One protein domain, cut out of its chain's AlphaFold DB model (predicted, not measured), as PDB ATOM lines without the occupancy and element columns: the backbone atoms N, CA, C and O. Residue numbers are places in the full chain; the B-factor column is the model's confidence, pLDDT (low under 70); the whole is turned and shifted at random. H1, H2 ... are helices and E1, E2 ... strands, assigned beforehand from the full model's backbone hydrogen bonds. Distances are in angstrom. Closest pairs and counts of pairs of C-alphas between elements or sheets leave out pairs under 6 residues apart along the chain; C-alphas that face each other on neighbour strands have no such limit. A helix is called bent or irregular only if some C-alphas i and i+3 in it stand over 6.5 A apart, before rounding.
ATOM      1  N   ILE A 336     -26.325   8.140   9.213       82.31
ATOM      2  CA  ILE A 336     -27.199   7.052   8.767       82.31
ATOM      3  C   ILE A 336     -26.325   6.049   8.012       82.31
ATOM      4  O   ILE A 336     -25.806   6.360   6.943       82.31
ATOM      5  N   LEU A 337     -26.135   4.861   8.590       83.94
ATOM      6  CA  LEU A 337     -25.404   3.760   7.957       83.94
ATOM      7  C   LEU A 337     -26.301   3.001   6.978       83.94
ATOM      8  O   LEU A 337     -25.835   2.537   5.941       83.94
ATOM      9  N   TYR A 338     -27.584   2.879   7.322       87.69
ATOM     10  CA  TYR A 338     -28.576   2.172   6.525       87.69
ATOM     11  C   TYR A 338     -29.985   2.694   6.784       87.69
ATOM     12  O   TYR A 338     -30.338   2.980   7.930       87.69
ATOM     13  N   GLU A 339     -30.799   2.760   5.733       91.94
ATOM     14  CA  GLU A 339     -32.233   3.021   5.817       91.94
ATOM     15  C   GLU A 339     -32.961   2.257   4.708       91.94
ATOM     16  O   GLU A 339     -32.555   2.309   3.544       91.94
ATOM     17  N   GLY A 340     -34.027   1.540   5.066       91.56
ATOM     18  CA  GLY A 340     -34.789   0.748   4.108       91.56
ATOM     19  C   GLY A 340     -36.023   0.075   4.701       91.56
ATOM     20  O   GLY A 340     -36.148  -0.087   5.916       91.56
ATOM     21  N   GLU A 341     -36.933  -0.315   3.811       93.12
ATOM     22  CA  GLU A 341     -38.104  -1.139   4.111       93.12
ATOM     23  C   GLU A 341     -37.846  -2.580   3.660       93.12
ATOM     24  O   GLU A 341     -37.368  -2.817   2.545       93.12
ATOM     25  N   HIS A 342     -38.152  -3.549   4.526       92.06
ATOM     26  CA  HIS A 342     -37.825  -4.954   4.314       92.06
ATOM     27  C   HIS A 342     -38.983  -5.876   4.648       92.06
ATOM     28  O   HIS A 342     -39.675  -5.689   5.641       92.06
ATOM     29  N   ASN A 343     -39.089  -6.937   3.847       93.19
ATOM     30  CA  ASN A 343     -39.863  -8.132   4.150       93.19
ATOM     31  C   ASN A 343     -38.877  -9.234   4.544       93.19
ATOM     32  O   ASN A 343     -38.188  -9.772   3.674       93.19
ATOM     33  N   LEU A 344     -38.777  -9.544   5.836       92.38
ATOM     34  CA  LEU A 344     -37.813 -10.518   6.353       92.38
ATOM     35  C   LEU A 344     -38.545 -11.725   6.946       92.38
ATOM     36  O   LEU A 344     -39.336 -11.559   7.878       92.38
ATOM     37  N   PRO A 345     -38.287 -12.945   6.453       93.69
ATOM     38  CA  PRO A 345     -38.731 -14.154   7.126       93.69
ATOM     39  C   PRO A 345     -38.110 -14.280   8.523       93.69
ATOM     40  O   PRO A 345     -36.912 -14.039   8.704       93.69
ATOM     41  N   ASN A 346     -38.906 -14.702   9.503       89.31
ATOM     42  CA  ASN A 346     -38.428 -14.912  10.868       89.31
ATOM     43  C   ASN A 346     -37.247 -15.904  10.886       89.31
ATOM     44  O   ASN A 346     -37.225 -16.909  10.175       89.31
ATOM     45  N   GLY A 347     -36.222 -15.592  11.680       87.06
ATOM     46  CA  GLY A 347     -34.970 -16.345  11.780       87.06
ATOM     47  C   GLY A 347     -33.902 -16.018  10.729       87.06
ATOM     48  O   GLY A 347     -32.745 -16.389  10.943       87.06
ATOM     49  N   GLN A 348     -34.230 -15.302   9.647       92.31
ATOM     50  CA  GLN A 348     -33.238 -14.871   8.655       92.31
ATOM     51  C   GLN A 348     -32.503 -13.606   9.097       92.31
ATOM     52  O   GLN A 348     -33.083 -12.717   9.715       92.31
ATOM     53  N   TRP A 349     -31.216 -13.529   8.760       91.69
ATOM     54  CA  TRP A 349     -30.381 -12.371   9.061       91.69
ATOM     55  C   TRP A 349     -30.523 -11.294   7.985       91.69
ATOM     56  O   TRP A 349     -30.304 -11.563   6.807       91.69
ATOM     57  N   LEU A 350     -30.814 -10.068   8.411       93.44
ATOM     58  CA  LEU A 350     -30.581  -8.847   7.646       93.44
ATOM     59  C   LEU A 350     -29.244  -8.261   8.097       93.44
ATOM     60  O   LEU A 350     -29.041  -8.048   9.292       93.44
ATOM     61  N   TYR A 351     -28.330  -8.021   7.163       93.31
ATOM     62  CA  TYR A 351     -26.982  -7.566   7.476       93.31
ATOM     63  C   TYR A 351     -26.410  -6.713   6.351       93.31
ATOM     64  O   TYR A 351     -26.798  -6.846   5.190       93.31
ATOM     65  N   GLN A 352     -25.471  -5.840   6.700       92.75
ATOM     66  CA  GLN A 352     -24.728  -5.058   5.725       92.75
ATOM     67  C   GLN A 352     -23.345  -4.704   6.257       92.75
ATOM     68  O   GLN A 352     -23.146  -4.473   7.453       92.75
ATOM     69  N   GLU A 353     -22.398  -4.635   5.331       90.88
ATOM     70  CA  GLU A 353     -21.077  -4.095   5.581       90.88
ATOM     71  C   GLU A 353     -21.062  -2.571   5.416       90.88
ATOM     72  O   GLU A 353     -21.615  -2.022   4.461       90.88
ATOM     73  N   PHE A 354     -20.394  -1.888   6.335       86.31
ATOM     74  CA  PHE A 354     -20.099  -0.469   6.242       86.31
ATOM     75  C   PHE A 354     -18.647  -0.210   6.629       86.31
ATOM     76  O   PHE A 354     -18.016  -0.964   7.372       86.31
ATOM     77  N   SER A 355     -18.133   0.906   6.135       79.88
ATOM     78  CA  SER A 355     -16.876   1.478   6.578       79.88
ATOM     79  C   SER A 355     -17.149   2.873   7.110       79.88
ATOM     80  O   SER A 355     -18.051   3.582   6.663       79.88
ATOM     81  N   THR A 356     -16.391   3.265   8.118       70.56
ATOM     82  CA  THR A 356     -16.478   4.606   8.691       70.56
ATOM     83  C   THR A 356     -15.068   5.071   8.982       70.56
ATOM     84  O   THR A 356     -14.172   4.273   9.235       70.56
ATOM     85  N   THR A 357     -14.823   6.370   8.926       63.28
ATOM     86  CA  THR A 357     -13.531   6.902   9.351       63.28
ATOM     87  C   THR A 357     -13.450   6.875  10.869       63.28
ATOM     88  O   THR A 357     -14.447   7.108  11.556       63.28
ATOM     89  N   ARG A 358     -12.258   6.607  11.406       58.53
ATOM     90  CA  ARG A 358     -12.006   6.712  12.845       58.53
ATOM     91  C   ARG A 358     -12.401   8.117  13.328       58.53
ATOM     92  O   ARG A 358     -11.975   9.092  12.700       58.53
ATOM     93  N   PRO A 359     -13.173   8.253  14.421       57.03
ATOM     94  CA  PRO A 359     -13.441   9.567  14.981       57.03
ATOM     95  C   PRO A 359     -12.114  10.210  15.428       57.03
ATOM     96  O   PRO A 359     -11.202   9.499  15.861       57.03
ATOM     97  N   PRO A 360     -11.973  11.548  15.365       49.94
ATOM     98  CA  PRO A 360     -10.723  12.232  15.725       49.94
ATOM     99  C   PRO A 360     -10.290  11.994  17.178       49.94
ATOM    100  O   PRO A 360      -9.134  12.211  17.530       49.94
ATOM    101  N   ILE A 361     -11.233  11.587  18.031       53.75
ATOM    102  CA  ILE A 361     -11.040  11.257  19.439       53.75
ATOM    103  C   ILE A 361     -11.691   9.885  19.654       53.75
ATOM    104  O   ILE A 361     -12.774   9.666  19.112       53.75
ATOM    105  N   PRO A 362     -11.070   8.961  20.405       52.31
ATOM    106  CA  PRO A 362     -11.695   7.696  20.771       52.31
ATOM    107  C   PRO A 362     -12.929   7.967  21.637       52.31
ATOM    108  O   PRO A 362     -12.832   8.161  22.844       52.31
ATOM    109  N   GLN A 363     -14.073   8.019  20.974       56.91
ATOM    110  CA  GLN A 363     -15.403   8.138  21.548       56.91
ATOM    111  C   GLN A 363     -16.077   6.770  21.459       56.91
ATOM    112  O   GLN A 363     -15.774   5.982  20.558       56.91
ATOM    113  N   GLY A 364     -16.967   6.467  22.404       56.72
ATOM    114  CA  GLY A 364     -17.818   5.290  22.264       56.72
ATOM    115  C   GLY A 364     -18.668   5.455  21.007       56.72
ATOM    116  O   GLY A 364     -19.219   6.527  20.779       56.72
ATOM    117  N   MET A 365     -18.766   4.432  20.166       64.50
ATOM    118  CA  MET A 365     -19.723   4.431  19.066       64.50
ATOM    119  C   MET A 365     -20.832   3.443  19.406       64.50
ATOM    120  O   MET A 365     -20.597   2.274  19.705       64.50
ATOM    121  N   LEU A 366     -22.066   3.921  19.393       72.94
ATOM    122  CA  LEU A 366     -23.242   3.084  19.531       72.94
ATOM    123  C   LEU A 366     -23.872   2.934  18.158       72.94
ATOM    124  O   LEU A 366     -24.180   3.925  17.498       72.94
ATOM    125  N   ILE A 367     -24.127   1.699  17.752       77.56
ATOM    126  CA  ILE A 367     -25.034   1.452  16.640       77.56
ATOM    127  C   ILE A 367     -26.438   1.397  17.213       77.56
ATOM    128  O   ILE A 367     -26.768   0.534  18.031       77.56
ATOM    129  N   ARG A 368     -27.268   2.356  16.813       83.38
ATOM    130  CA  ARG A 368     -28.680   2.398  17.177       83.38
ATOM    131  C   ARG A 368     -29.510   1.858  16.025       83.38
ATOM    132  O   ARG A 368     -29.393   2.329  14.900       83.38
ATOM    133  N   TYR A 369     -30.377   0.913  16.351       83.69
ATOM    134  CA  TYR A 369     -31.384   0.372  15.451       83.69
ATOM    135  C   TYR A 369     -32.726   0.994  15.827       83.69
ATOM    136  O   TYR A 369     -33.192   0.841  16.965       83.69
ATOM    137  N   GLU A 370     -33.325   1.709  14.884       87.38
ATOM    138  CA  GLU A 370     -34.694   2.210  14.980       87.38
ATOM    139  C   GLU A 370     -35.556   1.396  14.023       87.38
ATOM    140  O   GLU A 370     -35.323   1.431  12.816       87.38
ATOM    141  N   ILE A 371     -36.505   0.632  14.566       86.69
ATOM    142  CA  ILE A 371     -37.351  -0.274  13.790       86.69
ATOM    143  C   ILE A 371     -38.807   0.134  13.976       86.69
ATOM    144  O   ILE A 371     -39.321   0.187  15.098       86.69
ATOM    145  N   ASP A 372     -39.465   0.387  12.853       87.81
ATOM    146  CA  ASP A 372     -40.887   0.674  12.768       87.81
ATOM    147  C   ASP A 372     -41.562  -0.513  12.065       87.81
ATOM    148  O   ASP A 372     -41.338  -0.756  10.879       87.81
ATOM    149  N   ILE A 373     -42.348  -1.294  12.814       88.50
ATOM    150  CA  ILE A 373     -43.072  -2.444  12.265       88.50
ATOM    151  C   ILE A 373     -44.262  -1.945  11.446       88.50
ATOM    152  O   ILE A 373     -45.076  -1.169  11.945       88.50
ATOM    153  N   LEU A 374     -44.340  -2.381  10.191       89.38
ATOM    154  CA  LEU A 374     -45.369  -1.967   9.238       89.38
ATOM    155  C   LEU A 374     -46.449  -3.042   9.087       89.38
ATOM    156  O   LEU A 374     -47.634  -2.717   9.063       89.38
ATOM    157  N   ASP A 375     -46.040  -4.312   9.032       89.25
ATOM    158  CA  ASP A 375     -46.929  -5.475   9.023       89.25
ATOM    159  C   ASP A 375     -46.318  -6.613   9.854       89.25
ATOM    160  O   ASP A 375     -45.141  -6.958   9.707       89.25
ATOM    161  N   TRP A 376     -47.125  -7.194  10.745       88.19
ATOM    162  CA  TRP A 376     -46.717  -8.310  11.602       88.19
ATOM    163  C   TRP A 376     -46.712  -9.650  10.852       88.19
ATOM    164  O   TRP A 376     -45.997 -10.582  11.240       88.19
ATOM    165  N   GLY A 377     -47.499  -9.749   9.774       88.06
ATOM    166  CA  GLY A 377     -47.675 -10.976   9.004       88.06
ATOM    167  C   GLY A 377     -48.100 -12.168   9.870       88.06
ATOM    168  O   GLY A 377     -48.815 -12.030  10.861       88.06
ATOM    169  N   GLU A 378     -47.626 -13.363   9.508       87.81
ATOM    170  CA  GLU A 378     -47.870 -14.617  10.245       87.81
ATOM    171  C   GLU A 378     -46.847 -14.859  11.376       87.81
ATOM    172  O   GLU A 378     -46.486 -15.999  11.672       87.81
ATOM    173  N   SER A 379     -46.321 -13.792  11.984       87.25
ATOM    174  CA  SER A 379     -45.321 -13.901  13.050       87.25
ATOM    175  C   SER A 379     -45.954 -14.218  14.417       87.25
ATOM    176  O   SER A 379     -47.079 -13.792  14.685       87.25
ATOM    177  N   PRO A 380     -45.241 -14.914  15.325       86.50
ATOM    178  CA  PRO A 380     -45.693 -15.137  16.702       86.50
ATOM    179  C   PRO A 380     -46.031 -13.838  17.442       86.50
ATOM    180  O   PRO A 380     -45.444 -12.799  17.158       86.50
ATOM    181  N   ASP A 381     -46.897 -13.908  18.458       85.19
ATOM    182  CA  ASP A 381     -47.345 -12.737  19.240       85.19
ATOM    183  C   ASP A 381     -46.203 -11.921  19.866       85.19
ATOM    184  O   ASP A 381     -46.361 -10.735  20.158       85.19
ATOM    185  N   ASN A 382     -45.061 -12.570  20.110       86.69
ATOM    186  CA  ASN A 382     -43.893 -11.961  20.719       86.69
ATOM    187  C   ASN A 382     -42.627 -12.388  19.978       86.69
ATOM    188  O   ASN A 382     -42.330 -13.583  19.878       86.69
ATOM    189  N   LEU A 383     -41.852 -11.400  19.542       88.75
ATOM    190  CA  LEU A 383     -40.545 -11.600  18.929       88.75
ATOM    191  C   LEU A 383     -39.439 -11.015  19.812       88.75
ATOM    192  O   LEU A 383     -39.646 -10.051  20.547       88.75
ATOM    193  N   ILE A 384     -38.245 -11.583  19.716       88.25
ATOM    194  CA  ILE A 384     -37.001 -11.022  20.234       88.25
ATOM    195  C   ILE A 384     -36.146 -10.634  19.036       88.25
ATOM    196  O   ILE A 384     -35.923 -11.433  18.123       88.25
ATOM    197  N   ARG A 385     -35.617  -9.412  19.062       87.50
ATOM    198  CA  ARG A 385     -34.612  -8.975  18.098       87.50
ATOM    199  C   ARG A 385     -33.225  -9.376  18.573       87.50
ATOM    200  O   ARG A 385     -32.728  -8.856  19.573       87.50
ATOM    201  N   GLN A 386     -32.581 -10.248  17.811       88.12
ATOM    202  CA  GLN A 386     -31.149 -10.503  17.919       88.12
ATOM    203  C   GLN A 386     -30.405  -9.536  17.016       88.12
ATOM    204  O   GLN A 386     -30.838  -9.282  15.893       88.12
ATOM    205  N   HIS A 387     -29.308  -8.980  17.511       88.00
ATOM    206  CA  HIS A 387     -28.488  -8.066  16.738       88.00
ATOM    207  C   HIS A 387     -27.049  -8.038  17.251       88.00
ATOM    208  O   HIS A 387     -26.760  -8.418  18.388       88.00
ATOM    209  N   GLY A 388     -26.148  -7.539  16.414       86.38
ATOM    210  CA  GLY A 388     -24.774  -7.246  16.794       86.38
ATOM    211  C   GLY A 388     -24.026  -6.546  15.672       86.38
ATOM    212  O   GLY A 388     -24.522  -6.419  14.552       86.38
ATOM    213  N   CYS A 389     -22.827  -6.073  15.985       85.88
ATOM    214  CA  CYS A 389     -21.925  -5.526  14.988       85.88
ATOM    215  C   CYS A 389     -20.475  -5.814  15.357       85.88
ATOM    216  O   CYS A 389     -20.073  -5.593  16.501       85.88
ATOM    217  N   LEU A 390     -19.712  -6.321  14.390       83.94
ATOM    218  CA  LEU A 390     -18.339  -6.777  14.579       83.94
ATOM    219  C   LEU A 390     -17.450  -6.339  13.414       83.94
ATOM    220  O   LEU A 390     -17.914  -6.152  12.288       83.94
ATOM    221  N   LYS A 391     -16.153  -6.209  13.702       82.94
ATOM    222  CA  LYS A 391     -15.117  -5.942  12.704       82.94
ATOM    223  C   LYS A 391     -14.821  -7.216  11.923       82.94
ATOM    224  O   LYS A 391     -14.121  -8.097  12.419       82.94
ATOM    225  N   MET A 392     -15.380  -7.309  10.728       86.62
ATOM    226  CA  MET A 392     -15.219  -8.420   9.792       86.62
ATOM    227  C   MET A 392     -15.672  -7.974   8.404       86.62
ATOM    228  O   MET A 392     -16.375  -6.970   8.284       86.62
ATOM    229  N   THR A 393     -15.284  -8.711   7.369       89.69
ATOM    230  CA  THR A 393     -15.823  -8.487   6.021       89.69
ATOM    231  C   THR A 393     -17.180  -9.172   5.862       89.69
ATOM    232  O   THR A 393     -17.519 -10.091   6.616       89.69
ATOM    233  N   LEU A 394     -17.959  -8.771   4.851       92.19
ATOM    234  CA  LEU A 394     -19.210  -9.462   4.519       92.19
ATOM    235  C   LEU A 394     -18.988 -10.956   4.229       92.19
ATOM    236  O   LEU A 394     -19.769 -11.796   4.669       92.19
ATOM    237  N   ALA A 395     -17.889 -11.287   3.545       92.81
ATOM    238  CA  ALA A 395     -17.535 -12.662   3.208       92.81
ATOM    239  C   ALA A 395     -17.271 -13.518   4.458       92.81
ATOM    240  O   ALA A 395     -17.702 -14.670   4.514       92.81
ATOM    241  N   ASP A 396     -16.621 -12.949   5.479       90.94
ATOM    242  CA  ASP A 396     -16.396 -13.642   6.751       90.94
ATOM    243  C   ASP A 396     -17.732 -13.955   7.435       90.94
ATOM    244  O   ASP A 396     -17.957 -15.092   7.849       90.94
ATOM    245  N   PHE A 397     -18.653 -12.987   7.486       92.75
ATOM    246  CA  PHE A 397     -19.986 -13.182   8.067       92.75
ATOM    247  C   PHE A 397     -20.797 -14.259   7.327       92.75
ATOM    248  O   PHE A 397     -21.441 -15.116   7.946       92.75
ATOM    249  N   GLU A 398     -20.763 -14.237   5.995       93.69
ATOM    250  CA  GLU A 398     -21.465 -15.206   5.149       93.69
ATOM    251  C   GLU A 398     -20.881 -16.616   5.262       93.69
ATOM    252  O   GLU A 398     -21.633 -17.587   5.172       93.69
ATOM    253  N   SER A 399     -19.578 -16.734   5.530       93.56
ATOM    254  CA  SER A 399     -18.912 -18.021   5.758       93.56
ATOM    255  C   SER A 399     -19.266 -18.670   7.101       93.56
ATOM    256  O   SER A 399     -19.151 -19.890   7.232       93.56
ATOM    257  N   MET A 400     -19.722 -17.879   8.080       92.56
ATOM    258  CA  MET A 400     -20.119 -18.378   9.396       92.56
ATOM    259  C   MET A 400     -21.477 -19.073   9.350       92.56
ATOM    260  O   MET A 400     -22.448 -18.560   8.784       92.56
ATOM    261  N   ASN A 401     -21.576 -20.204  10.040       91.19
ATOM    262  CA  ASN A 401     -22.860 -20.835  10.316       91.19
ATOM    263  C   ASN A 401     -23.621 -20.112  11.445       91.19
ATOM    264  O   ASN A 401     -23.106 -19.237  12.141       91.19
ATOM    265  N   ASP A 402     -24.880 -20.496  11.644       84.50
ATOM    266  CA  ASP A 402     -25.783 -19.814  12.573       84.50
ATOM    267  C   ASP A 402     -25.335 -19.899  14.046       84.50
ATOM    268  O   ASP A 402     -25.546 -18.963  14.822       84.50
ATOM    269  N   GLY A 403     -24.665 -20.992  14.430       84.69
ATOM    270  CA  GLY A 403     -24.077 -21.152  15.760       84.69
ATOM    271  C   GLY A 403     -22.841 -20.275  15.956       84.69
ATOM    272  O   GLY A 403     -22.696 -19.633  16.993       84.69
ATOM    273  N   GLU A 404     -21.976 -20.184  14.948       86.31
ATOM    274  CA  GLU A 404     -20.796 -19.310  14.969       86.31
ATOM    275  C   GLU A 404     -21.191 -17.837  15.083       86.31
ATOM    276  O   GLU A 404     -20.634 -17.121  15.914       86.31
ATOM    277  N   ARG A 405     -22.219 -17.398  14.345       85.94
ATOM    278  CA  ARG A 405     -22.774 -16.036  14.460       85.94
ATOM    279  C   ARG A 405     -23.308 -15.753  15.864       85.94
ATOM    280  O   ARG A 405     -23.087 -14.665  16.399       85.94
ATOM    281  N   PHE A 406     -23.976 -16.734  16.476       80.38
ATOM    282  CA  PHE A 406     -24.463 -16.624  17.850       80.38
ATOM    283  C   PHE A 406     -23.306 -16.405  18.835       80.38
ATOM    284  O   PHE A 406     -23.316 -15.425  19.583       80.38
ATOM    285  N   TYR A 407     -22.285 -17.269  18.798       78.50
ATOM    286  CA  TYR A 407     -21.137 -17.196  19.710       78.50
ATOM    287  C   TYR A 407     -20.220 -15.996  19.451       78.50
ATOM    288  O   TYR A 407     -19.591 -15.509  20.388       78.50
ATOM    289  N   ALA A 408     -20.168 -15.489  18.219       77.38
ATOM    290  CA  ALA A 408     -19.397 -14.299  17.873       77.38
ATOM    291  C   ALA A 408     -19.966 -13.007  18.495       77.38
ATOM    292  O   ALA A 408     -19.253 -12.010  18.575       77.38
ATOM    293  N   GLY A 409     -21.224 -13.015  18.958       74.69
ATOM    294  CA  GLY A 409     -21.851 -11.876  19.638       74.69
ATOM    295  C   GLY A 409     -23.021 -11.230  18.891       74.69
ATOM    296  O   GLY A 409     -23.585 -10.253  19.385       74.69
ATOM    297  N   PHE A 410     -23.455 -11.782  17.748       74.38
ATOM    298  CA  PHE A 410     -24.646 -11.300  17.027       74.38
ATOM    299  C   PHE A 410     -25.978 -11.704  17.686       74.38
ATOM    300  O   PHE A 410     -27.045 -11.277  17.250       74.38
ATOM    301  N   ALA A 411     -25.940 -12.497  18.760       67.75
ATOM    302  CA  ALA A 411     -27.117 -12.932  19.513       67.75
ATOM    303  C   ALA A 411     -27.437 -12.068  20.742       67.75
ATOM    304  O   ALA A 411     -28.137 -12.516  21.651       67.75
ATOM    305  N   SER A 412     -26.955 -10.825  20.779       66.00
ATOM    306  CA  SER A 412     -27.340  -9.880  21.825       66.00
ATOM    307  C   SER A 412     -28.819  -9.529  21.637       66.00
ATOM    308  O   SER A 412     -29.194  -8.751  20.760       66.00
ATOM    309  N   GLY A 413     -29.688 -10.196  22.393       60.84
ATOM    310  CA  GLY A 413     -31.131  -9.986  22.338       60.84
ATOM    311  C   GLY A 413     -31.541  -8.798  23.195       60.84
ATOM    312  O   GLY A 413     -31.096  -8.674  24.335       60.84
ATOM    313  N   SER A 414     -32.415  -7.942  22.674       62.53
ATOM    314  CA  SER A 414     -33.028  -6.876  23.467       62.53
ATOM    315  C   SER A 414     -34.537  -6.870  23.296       62.53
ATOM    316  O   SER A 414     -35.018  -6.757  22.173       62.53
ATOM    317  N   GLY A 415     -35.248  -6.896  24.424       65.44
ATOM    318  CA  GLY A 415     -36.670  -6.577  24.492       65.44
ATOM    319  C   GLY A 415     -37.599  -7.610  23.853       65.44
ATOM    320  O   GLY A 415     -37.197  -8.476  23.083       65.44
ATOM    321  N   LEU A 416     -38.871  -7.509  24.226       77.38
ATOM    322  CA  LEU A 416     -39.962  -8.291  23.664       77.38
ATOM    323  C   LEU A 416     -40.761  -7.359  22.751       77.38
ATOM    324  O   LEU A 416     -41.323  -6.369  23.219       77.38
ATOM    325  N   ILE A 417     -40.753  -7.658  21.456       83.50
ATOM    326  CA  ILE A 417     -41.383  -6.867  20.399       83.50
ATOM    327  C   ILE A 417     -42.791  -7.401  20.165       83.50
ATOM    328  O   ILE A 417     -42.999  -8.615  20.090       83.50
ATOM    329  N   LYS A 418     -43.738  -6.474  20.048       81.62
ATOM    330  CA  LYS A 418     -45.158  -6.698  19.765       81.62
ATOM    331  C   LYS A 418     -45.600  -5.893  18.530       81.62
ATOM    332  O   LYS A 418     -44.934  -4.912  18.191       81.62
ATOM    333  N   PRO A 419     -46.754  -6.221  17.918       73.06
ATOM    334  CA  PRO A 419     -47.250  -5.542  16.714       73.06
ATOM    335  C   PRO A 419     -47.364  -4.017  16.823       73.06
ATOM    336  O   PRO A 419     -47.139  -3.307  15.852       73.06
ATOM    337  N   GLU A 420     -47.684  -3.499  18.010       69.62
ATOM    338  CA  GLU A 420     -47.931  -2.066  18.234       69.62
ATOM    339  C   GLU A 420     -46.703  -1.302  18.762       69.62
ATOM    340  O   GLU A 420     -46.765  -0.093  18.998       69.62
ATOM    341  N   THR A 421     -45.579  -1.986  19.001       66.75
ATOM    342  CA  THR A 421     -44.392  -1.355  19.593       66.75
ATOM    343  C   THR A 421     -43.446  -0.810  18.539       66.75
ATOM    344  O   THR A 421     -42.925  -1.545  17.706       66.75
ATOM    345  N   ARG A 422     -43.130   0.479  18.668       69.88
ATOM    346  CA  ARG A 422     -41.928   1.061  18.077       69.88
ATOM    347  C   ARG A 422     -40.712   0.553  18.843       69.88
ATOM    348  O   ARG A 422     -40.532   0.926  20.004       69.88
ATOM    349  N   ASP A 423     -39.902  -0.290  18.210       72.75
ATOM    350  CA  ASP A 423     -38.733  -0.874  18.858       72.75
ATOM    351  C   ASP A 423     -37.497   0.005  18.656       72.75
ATOM    352  O   ASP A 423     -37.171   0.470  17.559       72.75
ATOM    353  N   ARG A 424     -36.791   0.240  19.757       69.12
ATOM    354  CA  ARG A 424     -35.518   0.951  19.766       69.12
ATOM    355  C   ARG A 424     -34.557   0.142  20.593       69.12
ATOM    356  O   ARG A 424     -34.804  -0.120  21.765       69.12
ATOM    357  N   GLY A 425     -33.408  -0.152  20.012       64.25
ATOM    358  CA  GLY A 425     -32.321  -0.698  20.802       64.25
ATOM    359  C   GLY A 425     -30.983  -0.280  20.243       64.25
ATOM    360  O   GLY A 425     -30.853   0.074  19.073       64.25
ATOM    361  N   SER A 426     -29.996  -0.301  21.115       66.38
ATOM    362  CA  SER A 426     -28.645   0.141  20.826       66.38
ATOM    363  C   SER A 426     -27.676  -0.964  21.179       66.38
ATOM    364  O   SER A 426     -27.776  -1.549  22.255       66.38
ATOM    365  N   TYR A 427     -26.710  -1.178  20.301       68.25
ATOM    366  CA  TYR A 427     -25.566  -2.029  20.555       68.25
ATOM    367  C   TYR A 427     -24.323  -1.154  20.614       68.25
ATOM    368  O   TYR A 427     -24.041  -0.396  19.683       68.25
ATOM    369  N   GLY A 428     -23.611  -1.215  21.736       62.84
ATOM    370  CA  GLY A 428     -22.349  -0.508  21.870       62.84
ATOM    371  C   GLY A 428     -21.239  -1.280  21.191       62.84
ATOM    372  O   GLY A 428     -21.050  -2.458  21.487       62.84
ATOM    373  N   VAL A 429     -20.504  -0.612  20.303       60.56
ATOM    374  CA  VAL A 429     -19.278  -1.167  19.743       60.56
ATOM    375  C   VAL A 429     -18.118  -0.255  20.088       60.56
ATOM    376  O   VAL A 429     -18.054   0.923  19.745       60.56
ATOM    377  N   SER A 430     -17.166  -0.851  20.777       55.56
ATOM    378  CA  SER A 430     -15.872  -0.272  21.080       55.56
ATOM    379  C   SER A 430     -14.996  -0.316  19.826       55.56
ATOM    380  O   SER A 430     -14.415  -1.354  19.516       55.56
ATOM    381  N   LEU A 431     -14.937   0.784  19.069       58.09
ATOM    382  CA  LEU A 431     -14.260   0.846  17.767       58.09
ATOM    383  C   LEU A 431     -12.958   1.654  17.860       58.09
ATOM    384  O   LEU A 431     -12.985   2.883  17.891       58.09
ATOM    385  N   TYR A 432     -11.810   0.966  17.925       51.62
ATOM    386  CA  TYR A 432     -10.500   1.604  18.161       51.62
ATOM    387  C   TYR A 432      -9.474   1.473  17.032       51.62
ATOM    388  O   TYR A 432      -8.555   2.293  16.978       51.62
ATOM    389  N   ASP A 433      -9.663   0.532  16.107       52.53
ATOM    390  CA  ASP A 433      -8.750   0.281  14.986       52.53
ATOM    391  C   ASP A 433      -9.385   0.602  13.634       52.53
ATOM    392  O   ASP A 433     -10.599   0.762  13.536       52.53
ATOM    393  N   ASP A 434      -8.544   0.653  12.592       56.38
ATOM    394  CA  ASP A 434      -8.906   0.936  11.200       56.38
ATOM    395  C   ASP A 434     -10.242   0.274  10.825       56.38
ATOM    396  O   ASP A 434     -10.401  -0.951  10.910       56.38
ATOM    397  N   MET A 435     -11.224   1.117  10.506       62.84
ATOM    398  CA  MET A 435     -12.639   0.770  10.357       62.84
ATOM    399  C   MET A 435     -12.978   0.498   8.890       62.84
ATOM    400  O   MET A 435     -13.983   0.967   8.352       62.84
ATOM    401  N   SER A 436     -12.092  -0.242   8.225       65.19
ATOM    402  CA  SER A 436     -12.238  -0.543   6.808       65.19
ATOM    403  C   SER A 436     -13.412  -1.485   6.536       65.19
ATOM    404  O   SER A 436     -14.001  -1.365   5.467       65.19
ATOM    405  N   HIS A 437     -13.800  -2.335   7.501       81.38
ATOM    406  CA  HIS A 437     -14.825  -3.371   7.318       81.38
ATOM    407  C   HIS A 437     -15.548  -3.701   8.640       81.38
ATOM    408  O   HIS A 437     -14.977  -4.328   9.538       81.38
ATOM    409  N   MET A 438     -16.794  -3.248   8.776       86.44
ATOM    410  CA  MET A 438     -17.687  -3.566   9.893       86.44
ATOM    411  C   MET A 438     -18.979  -4.162   9.346       86.44
ATOM    412  O   MET A 438     -19.581  -3.582   8.447       86.44
ATOM    413  N   VAL A 439     -19.454  -5.264   9.921       90.25
ATOM    414  CA  VAL A 439     -20.754  -5.850   9.566       90.25
ATOM    415  C   VAL A 439     -21.698  -5.683  10.741       90.25
ATOM    416  O   VAL A 439     -21.395  -6.124  11.853       90.25
ATOM    417  N   TRP A 440     -22.839  -5.039  10.510       90.56
ATOM    418  CA  TRP A 440     -23.981  -5.135  11.416       90.56
ATOM    419  C   TRP A 440     -24.925  -6.218  10.907       90.56
ATOM    420  O   TRP A 440     -25.070  -6.407   9.700       90.56
ATOM    421  N   ALA A 441     -25.564  -6.929  11.829       91.50
ATOM    422  CA  ALA A 441     -26.551  -7.940  11.498       91.50
ATOM    423  C   ALA A 441     -27.672  -7.954  12.532       91.50
ATOM    424  O   ALA A 441     -27.447  -7.696  13.718       91.50
ATOM    425  N   MET A 442     -28.875  -8.291  12.084       91.31
ATOM    426  CA  MET A 442     -30.035  -8.492  12.938       91.31
ATOM    427  C   MET A 442     -30.954  -9.586  12.409       91.31
ATOM    428  O   MET A 442     -30.983  -9.863  11.213       91.31
ATOM    429  N   ARG A 443     -31.764 -10.152  13.299       91.62
ATOM    430  CA  ARG A 443     -32.899 -11.006  12.945       91.62
ATOM    431  C   ARG A 443     -33.957 -10.996  14.038       91.62
ATOM    432  O   ARG A 443     -33.691 -10.583  15.169       91.62
ATOM    433  N   PHE A 444     -35.124 -11.537  13.717       90.94
ATOM    434  CA  PHE A 444     -36.201 -11.762  14.674       90.94
ATOM    435  C   PHE A 444     -36.367 -13.255  14.949       90.94
ATOM    436  O   PHE A 444     -36.352 -14.066  14.025       90.94
ATOM    437  N   VAL A 445     -36.508 -13.613  16.221       90.50
ATOM    438  CA  VAL A 445     -36.790 -14.977  16.698       90.50
ATOM    439  C   VAL A 445     -37.943 -14.930  17.696       90.50
ATOM    440  O   VAL A 445     -38.313 -13.846  18.142       90.50
ATOM    441  N   ASP A 446     -38.528 -16.068  18.061       88.81
ATOM    442  CA  ASP A 446     -39.568 -16.071  19.096       88.81
ATOM    443  C   ASP A 446     -39.009 -15.761  20.500       88.81
ATOM    444  O   ASP A 446     -37.798 -15.676  20.730       88.81
ATOM    445  N   SER A 447     -39.904 -15.624  21.481       83.94
ATOM    446  CA  SER A 447     -39.533 -15.394  22.883       83.94
ATOM    447  C   SER A 447     -38.700 -16.516  23.523       83.94
ATOM    448  O   SER A 447     -38.103 -16.309  24.578       83.94
ATOM    449  N   ASN A 448     -38.665 -17.696  22.904       83.38
ATOM    450  CA  ASN A 448     -37.909 -18.870  23.335       83.38
ATOM    451  C   ASN A 448     -36.621 -19.066  22.519       83.38
ATOM    452  O   ASN A 448     -35.993 -20.116  22.644       83.38
ATOM    453  N   TRP A 449     -36.211 -18.066  21.729       80.31
ATOM    454  CA  TRP A 449     -35.014 -18.090  20.884       80.31
ATOM    455  C   TRP A 449     -35.069 -19.093  19.720       80.31
ATOM    456  O   TRP A 449     -34.033 -19.407  19.132       80.31
ATOM    457  N   ASN A 450     -36.261 -19.561  19.349       85.94
ATOM    458  CA  ASN A 450     -36.460 -20.464  18.224       85.94
ATOM    459  C   ASN A 450     -36.757 -19.704  16.929       85.94
ATOM    460  O   ASN A 450     -37.396 -18.647  16.906       85.94
ATOM    461  N   ILE A 451     -36.327 -20.310  15.823       85.12
ATOM    462  CA  ILE A 451     -36.714 -19.899  14.477       85.12
ATOM    463  C   ILE A 451     -38.168 -20.323  14.258       85.12
ATOM    464  O   ILE A 451     -38.507 -21.498  14.402       85.12
ATOM    465  N   THR A 452     -39.022 -19.365  13.916       85.25
ATOM    466  CA  THR A 452     -40.449 -19.580  13.651       85.25
ATOM    467  C   THR A 452     -40.788 -19.268  12.200       85.25
ATOM    468  O   THR A 452     -40.018 -18.622  11.494       85.25
ATOM    469  N   SER A 453     -41.937 -19.754  11.732       83.06
ATOM    470  CA  SER A 453     -42.511 -19.325  10.458       83.06
ATOM    471  C   SER A 453     -43.095 -17.912  10.577       83.06
ATOM    472  O   SER A 453     -43.472 -17.485  11.668       83.06
ATOM    473  N   GLY A 454     -43.159 -17.193   9.460       88.94
ATOM    474  CA  GLY A 454     -43.701 -15.835   9.381       88.94
ATOM    475  C   GLY A 454     -42.784 -14.907   8.590       88.94
ATOM    476  O   GLY A 454     -41.585 -15.166   8.466       88.94
ATOM    477  N   VAL A 455     -43.357 -13.847   8.030       91.62
ATOM    478  CA  VAL A 455     -42.631 -12.778   7.335       91.62
ATOM    479  C   VAL A 455     -43.057 -11.460   7.958       91.62
ATOM    480  O   VAL A 455     -44.250 -11.176   8.022       91.62
ATOM    481  N   LEU A 456     -42.081 -10.693   8.429       90.94
ATOM    482  CA  LEU A 456     -42.280  -9.393   9.055       90.94
ATOM    483  C   LEU A 456     -41.965  -8.293   8.040       90.94
ATOM    484  O   LEU A 456     -40.887  -8.317   7.432       90.94
ATOM    485  N   THR A 457     -42.860  -7.317   7.891       91.69
ATOM    486  CA  THR A 457     -42.592  -6.099   7.114       91.69
ATOM    487  C   THR A 457     -42.264  -4.957   8.062       91.69
ATOM    488  O   THR A 457     -43.061  -4.609   8.936       91.69
ATOM    489  N   PHE A 458     -41.091  -4.355   7.907       90.94
ATOM    490  CA  PHE A 458     -40.639  -3.268   8.773       90.94
ATOM    491  C   PHE A 458     -39.758  -2.272   8.026       90.94
ATOM    492  O   PHE A 458     -39.054  -2.619   7.078       90.94
ATOM    493  N   SER A 459     -39.767  -1.032   8.503       91.38
ATOM    494  CA  SER A 459     -38.775  -0.023   8.155       91.38
ATOM    495  C   SER A 459     -37.687  -0.013   9.219       91.38
ATOM    496  O   SER A 459     -37.981  -0.054  10.415       91.38
ATOM    497  N   ILE A 460     -36.430   0.089   8.800       91.19
ATOM    498  CA  ILE A 460     -35.292   0.197   9.707       91.19
ATOM    499  C   ILE A 460     -34.403   1.378   9.357       91.19
ATOM    500  O   ILE A 460     -34.140   1.652   8.188       91.19
ATOM    501  N   ARG A 461     -33.885   2.029  10.398       90.50
ATOM    502  CA  ARG A 461     -32.700   2.879  10.319       90.50
ATOM    503  C   ARG A 461     -31.611   2.347  11.229       90.50
ATOM    504  O   ARG A 461     -31.844   2.110  12.416       90.50
ATOM    505  N   VAL A 462     -30.416   2.213  10.674       87.38
ATOM    506  CA  VAL A 462     -29.199   1.900  11.419       87.38
ATOM    507  C   VAL A 462     -28.367   3.168  11.484       87.38
ATOM    508  O   VAL A 462     -27.930   3.702  10.464       87.38
ATOM    509  N   LEU A 463     -28.190   3.672  12.697       86.00
ATOM    510  CA  LEU A 463     -27.520   4.934  12.970       86.00
ATOM    511  C   LEU A 463     -26.208   4.654  13.687       86.00
ATOM    512  O   LEU A 463     -26.192   3.951  14.701       86.00
ATOM    513  N   LEU A 464     -25.129   5.257  13.205       80.69
ATOM    514  CA  LEU A 464     -23.917   5.413  13.990       80.69
ATOM    515  C   LEU A 464     -24.101   6.630  14.893       80.69
ATOM    516  O   LEU A 464     -24.252   7.752  14.411       80.69
ATOM    517  N   VAL A 465     -24.114   6.396  16.200       75.00
ATOM    518  CA  VAL A 465     -24.192   7.436  17.223       75.00
ATOM    519  C   VAL A 465     -22.839   7.508  17.904       75.00
ATOM    520  O   VAL A 465     -22.426   6.562  18.571       75.00
ATOM    521  N   ILE A 466     -22.150   8.632  17.757       67.44
ATOM    522  CA  ILE A 466     -20.913   8.872  18.492       67.44
ATOM    523  C   ILE A 466     -21.290   9.395  19.881       67.44
ATOM    524  O   ILE A 466     -21.874  10.468  20.010       67.44
ATOM    525  N   THR A 467     -21.019   8.607  20.918       58.09
ATOM    526  CA  THR A 467     -21.238   8.989  22.316       58.09
ATOM    527  C   THR A 467     -19.952   9.526  22.939       58.09
ATOM    528  O   THR A 467     -18.902   8.910  22.737       58.09
TER     529      THR A 467
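AT A GLANCE: This is residues 336 to 467 of the 468 residues of an uncharacterized protein of Thorarchaeota archaeon (strain OWC) (UniProt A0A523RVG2). Two twisted antiparallel sheets of four strands each lie face to face as a sandwich, with strand orders E1 - E8 - E3 - E6 and E2 - E7 - E4 - E5, and two short helices, H1 and H2, pack on the outward face of the second sheet. The strands form a jelly roll, one long hairpin wound over both sheets, in which E1 pairs with E8, E2 with E7, E3 with E6 and E4 with E5. The printed part has 132 residues, with named elements in the order E1 E2 E3 E4 H1 H2 E5 E6 E7 E8, and is mostly strand. It is compact, with a radius of gyration of the C-alphas of 14.6 A, and its outline is elongated, 45 by 29 by 22 A.

HOW THE PARTS SIT: In the sheet E1 - E8 - E3 - E6, edge strand E1, residues 336 to 345, is antiparallel to E8, residues 455 to 467, with N 342 and O 458 2.9 A apart, within hydrogen-bond range. E8 is antiparallel to E3, residues 364 to 375 (N 368 and O 463, 2.9 A), and E3 to edge strand E6, residues 423 to 429 (N 427 and O 367, 2.8 A). In the other sheet, edge strand E2, residues 350 to 354, is antiparallel to E7, residues 438 to 446 (N 350 and O 442, 2.8 A). E7 is antiparallel to E4, residues 383 to 391 (N 386 and O 443, 2.9 A), and E4 to edge strand E5, residues 412 to 417 (N 417 and O 383, 2.8 A). The parts of the sheets that face each other are 8.3 A centre to centre, with best planes 25 degrees apart; between E4 and E6 the closest C-alphas, of Gly 388 and Tyr 427, are 6.5 A apart. H1, residues 394 to 399, is on the second sheet over E7, at a height over the sheet of 9.6 A; its closest C-alphas to E7 are Leu 394 and Val 439, 6.4 A. H2, residues 402 to 410, is on the same face at a height of 8.7 A and stands up from the sheet, its line rising 52 degrees; the C-alphas of Phe 410 and Gly 388 in E4 are 4.1 A apart. H1 and H2 are close but not clearly touching, the C-alphas of Phe 397 and Arg 405 being 7.5 A apart. Every O i to N i+4 pair is within hydrogen-bond range in H1, against 3 of 5 in H2, which is irregular, with C-alphas 407 and 410 7.4 A apart.

IN THESE COORDINATES: E1 begins at C-alpha 336 (-27.199, 7.052, 8.767), measures 24.2 A and bends by 68 degrees at residue 341. E3 measures 33.7 A; E4 and E7 measure 26.8 A each. E8, 34.0 A long, bends by 53 degrees at residue 458 and ends at C-alpha 467 (-21.238, 8.989, 22.316).

THE WHOLE: The two C-alphas farthest apart, those of Pro 360 and Glu 378, are 46.2 A apart. The printed part has no cut, and no link is long. The mean pLDDT of the printed part is 80.6; it is under 70 at 32 residues, among them 357 to 365 and 424 to 436.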